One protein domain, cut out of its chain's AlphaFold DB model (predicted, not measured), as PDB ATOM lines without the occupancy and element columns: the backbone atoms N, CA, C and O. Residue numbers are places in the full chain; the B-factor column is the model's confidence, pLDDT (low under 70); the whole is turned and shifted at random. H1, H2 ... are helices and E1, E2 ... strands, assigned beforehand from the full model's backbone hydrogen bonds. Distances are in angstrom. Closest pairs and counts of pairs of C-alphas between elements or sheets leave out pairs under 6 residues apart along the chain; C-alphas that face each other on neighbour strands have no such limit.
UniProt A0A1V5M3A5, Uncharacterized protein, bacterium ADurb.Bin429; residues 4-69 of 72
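AT A GLANCE: This is residues 4 to 69 of the 72 residues of an uncharacterized protein of bacterium ADurb.Bin429 (UniProt A0A1V5M3A5). One strongly twisted sheet of four antiparallel strands makes a wall, with the short helix H1 over one face at the E1 and E2 side. After E4, residues 56 to 69 run on with no named element and fold back on themselves at one end of the long axis, while the turn between E3 and E4 lies at the other end. The printed part has 66 residues, with one named helix and four named strands in the order H1 E1 E2 E3 E4; the sheet's order is E1 - E2 - E3 - E4. The class is mixed, helices and strands, with 32 residues, under half, in named elements. The whole is compact, with a radius of gyration of the C-alphas of 11.7 A, yet elongated in outline, spanning 37 by 22 by 20 A.

HOW THE PARTS SIT: E1, residues 23 to 25, E2, residues 28 to 32, E3, residues 36 to 42, and E4, residues 48 to 55, form a meander, each strand the antiparallel neighbour of the one before. E2 and E3, inner strands and a hairpin, stand at 152 degrees between their directions, with N 31 and O 38 within hydrogen-bond range at 2.8 A. E1, an edge strand, forms a hairpin with E2 at 171 degrees, where N 30 and O 23 are 2.7 A apart. E4, the other edge strand, forms a hairpin with E3 at 160 degrees, with N 39 and O 52 at 2.8 A. E4 bends by 70 degrees at Leu 51. E1 and E4 are apart. H1, residues 4 to 12, is on the sheet, over E1 and E2, at a height over the sheet of 10.0 A. It runs along the strands, at 24 degrees to E1 on the local plane, which is only just fitted, to 6 C-alphas. The closest C-alphas of H1 and E1 are those of Ala 10 and Tyr 23, 7.1 A apart. In H1 every O i to N i+4 pair is within hydrogen-bond range.

IN THESE COORDINATES: E3, Ala 36 to Lys 42, is 19.4 A from first to last C-alpha, and E4, Trp 48 to Tyr 55, is 19.2 A, ending at C-alpha 55 (-104.025, -56.775, 153.438). E2, Arg 28 to Leu 32, is 13.1 A, and E1, Tyr 23 to Lys 25, is 7.1 A. H1 begins at C-alpha 4 (-112.105, -67.417, 153.108) and ends at C-alpha 12 (-120.157, -64.808, 144.220), 12.3 A away.

THE WHOLE: The two C-alphas farthest apart are those of Ser 45 and Asp 63, at 37.8 A. The links E1 to E2, E2 to E3 and E3 to E4 are tight, and H1 to E1 is short. Outside the named strands, residues 60 to 61 pair with residues 67 to 68, antiparallel, and residues 16 to 17 pair with residues 23 to 24 of E1, antiparallel. The printed part has no cut, the mean pLDDT of the printed part is 96.2, and no printed residue is under 70.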
ATOM      1  N   GLN A   4    -110.944 -66.633 153.526       95.12
ATOM      2  CA  GLN A   4    -112.105 -67.417 153.108       95.12
ATOM      3  C   GLN A   4    -113.291 -66.521 152.726       95.12
ATOM      4  O   GLN A   4    -113.921 -66.759 151.702       95.12
ATOM      5  N   GLU A   5    -113.537 -65.450 153.487       95.94
ATOM      6  CA  GLU A   5    -114.561 -64.445 153.164       95.94
ATOM      7  C   GLU A   5    -114.299 -63.783 151.804       95.94
ATOM      8  O   GLU A   5    -115.215 -63.612 151.000       95.94
ATOM      9  N   PHE A   6    -113.037 -63.458 151.503       97.38
ATOM     10  CA  PHE A   6    -112.660 -62.947 150.186       97.38
ATOM     11  C   PHE A   6    -112.922 -63.974 149.076       97.38
ATOM     12  O   PHE A   6    -113.457 -63.622 148.029       97.38
ATOM     13  N   GLU A   7    -112.532 -65.234 149.286       96.94
ATOM     14  CA  GLU A   7    -112.706 -66.317 148.311       96.94
ATOM     15  C   GLU A   7    -114.192 -66.568 147.989       96.94
ATOM     16  O   GLU A   7    -114.556 -66.762 146.822       96.94
ATOM     17  N   GLN A   8    -115.059 -66.488 149.002       96.75
ATOM     18  CA  GLN A   8    -116.514 -66.550 148.848       96.75
ATOM     19  C   GLN A   8    -117.046 -65.341 148.074       96.75
ATOM     20  O   GLN A   8    -117.767 -65.514 147.091       96.75
ATOM     21  N   TRP A   9    -116.642 -64.124 148.458       97.56
ATOM     22  CA  TRP A   9    -117.028 -62.901 147.753       97.56
ATOM     23  C   TRP A   9    -116.611 -62.938 146.278       97.56
ATOM     24  O   TRP A   9    -117.419 -62.627 145.402       97.56
ATOM     25  N   ALA A  10    -115.377 -63.358 145.986       97.69
ATOM     26  CA  ALA A  10    -114.851 -63.426 144.629       97.69
ATOM     27  C   ALA A  10    -115.672 -64.400 143.771       97.69
ATOM     28  O   ALA A  10    -116.124 -64.031 142.687       97.69
ATOM     29  N   THR A  11    -115.944 -65.600 144.290       97.50
ATOM     30  CA  THR A  11    -116.798 -66.593 143.616       97.50
ATOM     31  C   THR A  11    -118.199 -66.035 143.348       97.50
ATOM     32  O   THR A  11    -118.677 -66.093 142.216       97.50
ATOM     33  N   ALA A  12    -118.826 -65.406 144.349       96.88
ATOM     34  CA  ALA A  12    -120.157 -64.808 144.220       96.88
ATOM     35  C   ALA A  12    -120.219 -63.666 143.186       96.88
ATOM     36  O   ALA A  12    -121.264 -63.418 142.594       96.88
ATOM     37  N   HIS A  13    -119.096 -62.988 142.926       96.56
ATOM     38  CA  HIS A  13    -118.998 -61.892 141.955       96.56
ATOM     39  C   HIS A  13    -118.492 -62.345 140.575       96.56
ATOM     40  O   HIS A  13    -118.063 -61.517 139.756       96.56
ATOM     41  N   GLY A  14    -118.546 -63.653 140.304       97.00
ATOM     42  CA  GLY A  14    -118.207 -64.239 139.009       97.00
ATOM     43  C   GLY A  14    -116.709 -64.235 138.710       97.00
ATOM     44  O   GLY A  14    -116.327 -64.135 137.547       97.00
ATOM     45  N   TRP A  15    -115.862 -64.274 139.739       98.06
ATOM     46  CA  TRP A  15    -114.442 -64.557 139.560       98.06
ATOM     47  C   TRP A  15    -114.196 -66.064 139.607       98.06
ATOM     48  O   TRP A  15    -114.717 -66.759 140.479       98.06
ATOM     49  N   THR A  16    -113.343 -66.559 138.716       98.06
ATOM     50  CA  THR A  16    -113.046 -67.993 138.607       98.06
ATOM     51  C   THR A  16    -111.679 -68.305 139.197       98.06
ATOM     52  O   THR A  16    -110.687 -67.675 138.830       98.06
ATOM     53  N   LYS A  17    -111.615 -69.279 140.108       97.69
ATOM     54  CA  LYS A  17    -110.361 -69.722 140.728       97.69
ATOM     55  C   LYS A  17    -109.574 -70.618 139.766       97.69
ATOM     56  O   LYS A  17    -110.134 -71.558 139.213       97.69
ATOM     57  N   ASP A  18    -108.288 -70.335 139.580       95.25
ATOM     58  CA  ASP A  18    -107.362 -71.186 138.829       95.25
ATOM     59  C   ASP A  18    -106.705 -72.254 139.726       95.25
ATOM     60  O   ASP A  18    -106.839 -72.241 140.953       95.25
ATOM     61  N   GLN A  19    -105.957 -73.174 139.112       95.19
ATOM     62  CA  GLN A  19    -105.230 -74.243 139.815       95.19
ATOM     63  C   GLN A  19    -104.162 -73.737 140.803       95.19
ATOM     64  O   GLN A  19    -103.740 -74.473 141.690       95.19
ATOM     65  N   TRP A  20    -103.732 -72.479 140.677       93.44
ATOM     66  CA  TRP A  20    -102.772 -71.836 141.576       93.44
ATOM     67  C   TRP A  20    -103.460 -71.015 142.680       93.44
ATOM     68  O   TRP A  20    -102.791 -70.400 143.510       93.44
ATOM     69  N   GLY A  21    -104.796 -71.003 142.714       95.00
ATOM     70  CA  GLY A  21    -105.590 -70.275 143.696       95.00
ATOM     71  C   GLY A  21    -105.719 -68.773 143.431       95.00
ATOM     72  O   GLY A  21    -106.099 -68.039 144.346       95.00
ATOM     73  N   HIS A  22    -105.418 -68.300 142.219       96.75
ATOM     74  CA  HIS A  22    -105.743 -66.937 141.799       96.75
ATOM     75  C   HIS A  22    -107.159 -66.872 141.234       96.75
ATOM     76  O   HIS A  22    -107.648 -67.829 140.645       96.75
ATOM     77  N   TYR A  23    -107.802 -65.718 141.364       98.19
ATOM     78  CA  TYR A  23    -109.157 -65.501 140.866       98.19
ATOM     79  C   TYR A  23    -109.116 -64.632 139.617       98.19
ATOM     80  O   TYR A  23    -108.584 -63.532 139.680       98.19
ATOM     81  N   HIS A  24    -109.685 -65.077 138.502       98.19
ATOM     82  CA  HIS A  24    -109.643 -64.378 137.214       98.19
ATOM     83  C   HIS A  24    -111.008 -63.841 136.804       98.19
ATOM     84  O   HIS A  24    -112.039 -64.447 137.101       98.19
ATOM     85  N   LYS A  25    -110.993 -62.707 136.099       97.19
ATOM     86  CA  LYS A  25    -112.153 -62.119 135.430       97.19
ATOM     87  C   LYS A  25    -111.675 -61.257 134.258       97.19
ATOM     88  O   LYS A  25    -111.166 -60.155 134.462       97.19
ATOM     89  N   GLY A  26    -111.818 -61.769 133.035       95.06
ATOM     90  CA  GLY A  26    -111.317 -61.109 131.825       95.06
ATOM     91  C   GLY A  26    -109.792 -60.951 131.837       95.06
ATOM     92  O   GLY A  26    -109.062 -61.920 132.030       95.06
ATOM     93  N   ASP A  27    -109.312 -59.721 131.650       96.06
ATOM     94  CA  ASP A  27    -107.893 -59.347 131.678       96.06
ATOM     95  C   ASP A  27    -107.356 -59.077 133.096       96.06
ATOM     96  O   ASP A  27    -106.201 -58.675 133.256       96.06
ATOM     97  N   ARG A  28    -108.175 -59.278 134.135       97.69
ATOM     98  CA  ARG A  28    -107.808 -59.054 135.537       97.69
ATOM     99  C   ARG A  28    -107.671 -60.364 136.296       97.69
ATOM    100  O   ARG A  28    -108.441 -61.301 136.084       97.69
ATOM    101  N   ARG A  29    -106.770 -60.379 137.280       97.88
ATOM    102  CA  ARG A  29    -106.776 -61.407 138.324       97.88
ATOM    103  C   ARG A  29    -106.541 -60.836 139.711       97.88
ATOM    104  O   ARG A  29    -105.805 -59.866 139.881       97.88
ATOM    105  N   PHE A  30    -107.079 -61.509 140.713       98.31
ATOM    106  CA  PHE A  30    -106.630 -61.402 142.085       98.31
ATOM    107  C   PHE A  30    -105.605 -62.484 142.398       98.31
ATOM    108  O   PHE A  30    -105.916 -63.676 142.384       98.31
ATOM    109  N   LYS A  31    -104.387 -62.061 142.733       97.75
ATOM    110  CA  LYS A  31    -103.353 -62.933 143.286       97.75
ATOM    111  C   LYS A  31    -103.433 -62.922 144.809       97.75
ATOM    112  O   LYS A  31    -103.261 -61.873 145.434       97.75
ATOM    113  N   LEU A  32    -103.685 -64.089 145.400       96.62
ATOM    114  CA  LEU A  32    -103.796 -64.256 146.847       96.62
ATOM    115  C   LEU A  32    -102.445 -64.672 147.429       96.62
ATOM    116  O   LEU A  32    -101.742 -65.523 146.893       96.62
ATOM    117  N   SER A  33    -102.099 -64.072 148.560       93.94
ATOM    118  CA  SER A  33    -101.010 -64.510 149.431       93.94
ATOM    119  C   SER A  33    -101.581 -64.933 150.785       93.94
ATOM    120  O   SER A  33    -102.797 -64.960 150.976       93.94
ATOM    121  N   LYS A  34    -100.718 -65.236 151.758       93.88
ATOM    122  CA  LYS A  34    -101.162 -65.560 153.120       93.88
ATOM    123  C   LYS A  34    -101.921 -64.403 153.790       93.88
ATOM    124  O   LYS A  34    -102.870 -64.655 154.520       93.88
ATOM    125  N   ILE A  35    -101.513 -63.154 153.545       95.94
ATOM    126  CA  ILE A  35    -101.992 -61.983 154.306       95.94
ATOM    127  C   ILE A  35    -102.617 -60.880 153.447       95.94
ATOM    128  O   ILE A  35    -103.213 -59.952 153.988       95.94
ATOM    129  N   ALA A  36    -102.471 -60.949 152.125       97.06
ATOM    130  CA  ALA A  36    -102.868 -59.877 151.219       97.06
ATOM    131  C   ALA A  36    -103.375 -60.392 149.871       97.06
ATOM    132  O   ALA A  36    -103.013 -61.488 149.428       97.06
ATOM    133  N   VAL A  37    -104.133 -59.533 149.197       97.81
ATOM    134  CA  VAL A  37    -104.614 -59.691 147.824       97.81
ATOM    135  C   VAL A  37    -103.968 -58.629 146.944       97.81
ATOM    136  O   VAL A  37    -103.794 -57.484 147.362       97.81
ATOM    137  N   ARG A  38    -103.624 -58.996 145.710       98.19
ATOM    138  CA  ARG A  38    -103.178 -58.071 144.661       98.19
ATOM    139  C   ARG A  38    -104.148 -58.135 143.496       98.19
ATOM    140  O   ARG A  38    -104.413 -59.229 143.015       98.19
ATOM    141  N   LEU A  39    -104.642 -56.988 143.044       98.25
ATOM    142  CA  LEU A  39    -105.321 -56.872 141.761       98.25
ATOM    143  C   LEU A  39    -104.262 -56.657 140.686       98.25
ATOM    144  O   LEU A  39    -103.496 -55.694 140.752       98.25
ATOM    145  N   GLU A  40    -104.225 -57.547 139.708       98.19
ATOM    146  CA  GLU A  40    -103.274 -57.531 138.606       98.19
ATOM    147  C   GLU A  40    -104.016 -57.473 137.264       98.19
ATOM    148  O   GLU A  40    -105.165 -57.907 137.157       98.19
ATOM    149  N   ALA A  41    -103.356 -56.927 136.245       97.62
ATOM    150  CA  ALA A  41    -103.836 -56.859 134.869       97.62
ATOM    151  C   ALA A  41    -102.887 -57.602 133.932       97.62
ATOM    152  O   ALA A  41    -101.670 -57.551 134.130       97.62
ATOM    153  N   LYS A  42    -103.428 -58.251 132.903       96.75
ATOM    154  CA  LYS A  42    -102.632 -58.871 131.847       96.75
ATOM    155  C   LYS A  42    -102.059 -57.780 130.937       96.75
ATOM    156  O   LYS A  42    -102.806 -57.023 130.330       96.75
ATOM    157  N   ALA A  43    -100.736 -57.708 130.839       94.56
ATOM    158  CA  ALA A  43     -99.993 -56.674 130.119       94.56
ATOM    159  C   ALA A  43     -99.136 -57.284 128.993       94.56
ATOM    160  O   ALA A  43     -97.915 -57.139 128.971       94.56
ATOM    161  N   GLY A  44     -99.773 -58.009 128.068       90.19
ATOM    162  CA  GLY A  44     -99.095 -58.599 126.907       90.19
ATOM    163  C   GLY A  44     -97.898 -59.479 127.293       90.19
ATOM    164  O   GLY A  44     -98.034 -60.394 128.109       90.19
ATOM    165  N   SER A  45     -96.727 -59.186 126.718       90.75
ATOM    166  CA  SER A  45     -95.465 -59.900 126.974       90.75
ATOM    167  C   SER A  45     -94.885 -59.666 128.373       90.75
ATOM    168  O   SER A  45     -94.116 -60.494 128.851       90.75
ATOM    169  N   ALA A  46     -95.281 -58.593 129.067       87.88
ATOM    170  CA  ALA A  46     -94.837 -58.309 130.433       87.88
ATOM    171  C   ALA A  46     -95.541 -59.183 131.493       87.88
ATOM    172  O   ALA A  46     -95.227 -59.107 132.681       87.88
ATOM    173  N   GLY A  47     -96.502 -60.022 131.089       93.50
ATOM    174  CA  GLY A  47     -97.219 -60.916 131.993       93.50
ATOM    175  C   GLY A  47     -98.284 -60.187 132.811       93.50
ATOM    176  O   GLY A  47     -99.179 -59.561 132.248       93.50
ATOM    177  N   TRP A  48     -98.236 -60.312 134.139       95.44
ATOM    178  CA  TRP A  48     -99.228 -59.734 135.053       95.44
ATOM    179  C   TRP A  48     -98.635 -58.562 135.828       95.44
ATOM    180  O   TRP A  48     -97.670 -58.733 136.571       95.44
ATOM    181  N   VAL A  49     -99.249 -57.386 135.706       96.62
ATOM    182  CA  VAL A  49     -98.798 -56.161 136.376       96.62
ATOM    183  C   VAL A  49     -99.741 -55.819 137.518       96.62
ATOM    184  O   VAL A  49    -100.960 -55.798 137.348       96.62
ATOM    185  N   ARG A  50     -99.179 -55.534 138.697       97.12
ATOM    186  CA  ARG A  50     -99.947 -55.122 139.877       97.12
ATOM    187  C   ARG A  50    -100.534 -53.732 139.669       97.12
ATOM    188  O   ARG A  50     -99.801 -52.775 139.465       97.12
ATOM    189  N   LEU A  51    -101.850 -53.631 139.808       96.88
ATOM    190  CA  LEU A  51    -102.573 -52.364 139.826       96.88
ATOM    191  C   LEU A  51    -102.727 -51.844 141.247       96.88
ATOM    192  O   LEU A  51    -102.514 -50.669 141.500       96.88
ATOM    193  N   ARG A  52    -103.167 -52.721 142.158       97.88
ATOM    194  CA  ARG A  52    -103.473 -52.395 143.554       97.88
ATOM    195  C   ARG A  52    -103.234 -53.602 144.449       97.88
ATOM    196  O   ARG A  52    -103.214 -54.741 143.979       97.88
ATOM    197  N   SER A  53    -103.099 -53.383 145.749       97.69
ATOM    198  CA  SER A  53    -103.033 -54.444 146.749       97.69
ATOM    199  C   SER A  53    -103.654 -54.037 148.077       97.69
ATOM    200  O   SER A  53    -103.869 -52.860 148.335       97.69
ATOM    201  N   GLY A  54    -103.977 -55.014 148.915       97.69
ATOM    202  CA  GLY A  54    -104.527 -54.765 150.241       97.69
ATOM    203  C   GLY A  54    -104.357 -55.977 151.144       97.69
ATOM    204  O   GLY A  54    -104.502 -57.117 150.699       97.69
ATOM    205  N   TYR A  55    -104.036 -55.734 152.412       97.81
ATOM    206  CA  TYR A  55    -104.025 -56.775 153.438       97.81
ATOM    207  C   TYR A  55    -105.453 -57.205 153.760       97.81
ATOM    208  O   TYR A  55    -106.323 -56.347 153.897       97.81
ATOM    209  N   PHE A  56    -105.690 -58.500 153.968       97.00
ATOM    210  CA  PHE A  56    -107.003 -59.022 154.365       97.00
ATOM    211  C   PHE A  56    -107.569 -58.296 155.601       97.00
ATOM    212  O   PHE A  56    -108.753 -57.958 155.628       97.00
ATOM    213  N   SER A  57    -106.706 -57.931 156.559       96.69
ATOM    214  CA  SER A  57    -107.061 -57.140 157.748       96.69
ATOM    215  C   SER A  57    -107.601 -55.734 157.450       96.69
ATOM    216  O   SER A  57    -108.267 -55.154 158.298       96.69
ATOM    217  N   ARG A  58    -107.347 -55.190 156.254       96.50
ATOM    218  CA  ARG A  58    -107.814 -53.869 155.796       96.50
ATOM    219  C   ARG A  58    -108.869 -53.948 154.691       96.50
ATOM    220  O   ARG A  58    -109.440 -52.924 154.321       96.50
ATOM    221  N   LEU A  59    -109.120 -55.141 154.151       97.00
ATOM    222  CA  LEU A  59    -110.159 -55.362 153.153       97.00
ATOM    223  C   LEU A  59    -111.531 -55.486 153.823       97.00
ATOM    224  O   LEU A  59    -111.690 -56.160 154.849       97.00
ATOM    225  N   ARG A  60    -112.530 -54.865 153.195       97.06
ATOM    226  CA  ARG A  60    -113.941 -54.934 153.589       97.06
ATOM    227  C   ARG A  60    -114.838 -54.971 152.358       97.06
ATOM    228  O   ARG A  60    -114.439 -54.500 151.293       97.06
ATOM    229  N   ILE A  61    -116.040 -55.510 152.521       96.31
ATOM    230  CA  ILE A  61    -117.110 -55.391 151.530       96.31
ATOM    231  C   ILE A  61    -117.953 -54.171 151.904       96.31
ATOM    232  O   ILE A  61    -118.257 -53.977 153.078       96.31
ATOM    233  N   THR A  62    -118.235 -53.299 150.939       95.25
ATOM    234  CA  THR A  62    -119.114 -52.139 151.131       95.25
ATOM    235  C   THR A  62    -120.573 -52.574 151.187       95.25
ATOM    236  O   THR A  62    -120.912 -53.667 150.740       95.25
ATOM    237  N   ASP A  63    -121.457 -51.679 151.624       93.94
ATOM    238  CA  ASP A  63    -122.906 -51.935 151.683       93.94
ATOM    239  C   ASP A  63    -123.503 -52.285 150.307       93.94
ATOM    240  O   ASP A  63    -124.501 -52.985 150.198       93.94
ATOM    241  N   THR A  64    -122.838 -51.860 149.227       93.94
ATOM    242  CA  THR A  64    -123.193 -52.191 147.838       93.94
ATOM    243  C   THR A  64    -122.543 -53.486 147.330       93.94
ATOM    244  O   THR A  64    -122.416 -53.667 146.119       93.94
ATOM    245  N   GLY A  65    -121.995 -54.326 148.210       92.81
ATOM    246  CA  GLY A  65    -121.346 -55.590 147.849       92.81
ATOM    247  C   GLY A  65    -119.981 -55.457 147.162       92.81
ATOM    248  O   GLY A  65    -119.441 -56.450 146.682       92.81
ATOM    249  N   LYS A  66    -119.376 -54.263 147.094       93.69
ATOM    250  CA  LYS A  66    -118.092 -54.064 146.394       93.69
ATOM    251  C   LYS A  66    -116.910 -54.277 147.335       93.69
ATOM    252  O   LYS A  66    -116.958 -53.906 148.502       93.69
ATOM    253  N   LEU A  67    -115.808 -54.807 146.811       96.31
ATOM    254  CA  LEU A  67    -114.552 -54.890 147.552       96.31
ATOM    255  C   LEU A  67    -113.911 -53.503 147.694       96.31
ATOM    256  O   LEU A  67    -113.653 -52.824 146.699       96.31
ATOM    257  N   ALA A  68    -113.590 -53.122 148.927       96.88
ATOM    258  CA  ALA A  68    -112.858 -51.907 149.266       96.88
ATOM    259  C   ALA A  68    -111.569 -52.223 150.046       96.88
ATOM    260  O   ALA A  68    -111.418 -53.299 150.626       96.88
ATOM    261  N   GLY A  69    -110.642 -51.258 150.072       96.00
ATOM    262  CA  GLY A  69    -109.371 -51.356 150.809       96.00
ATOM    263  C   GLY A  69    -108.150 -51.736 149.963       96.00
ATOM    264  O   GLY A  69    -107.066 -51.913 150.509       96.00
TER     265      GLY A  69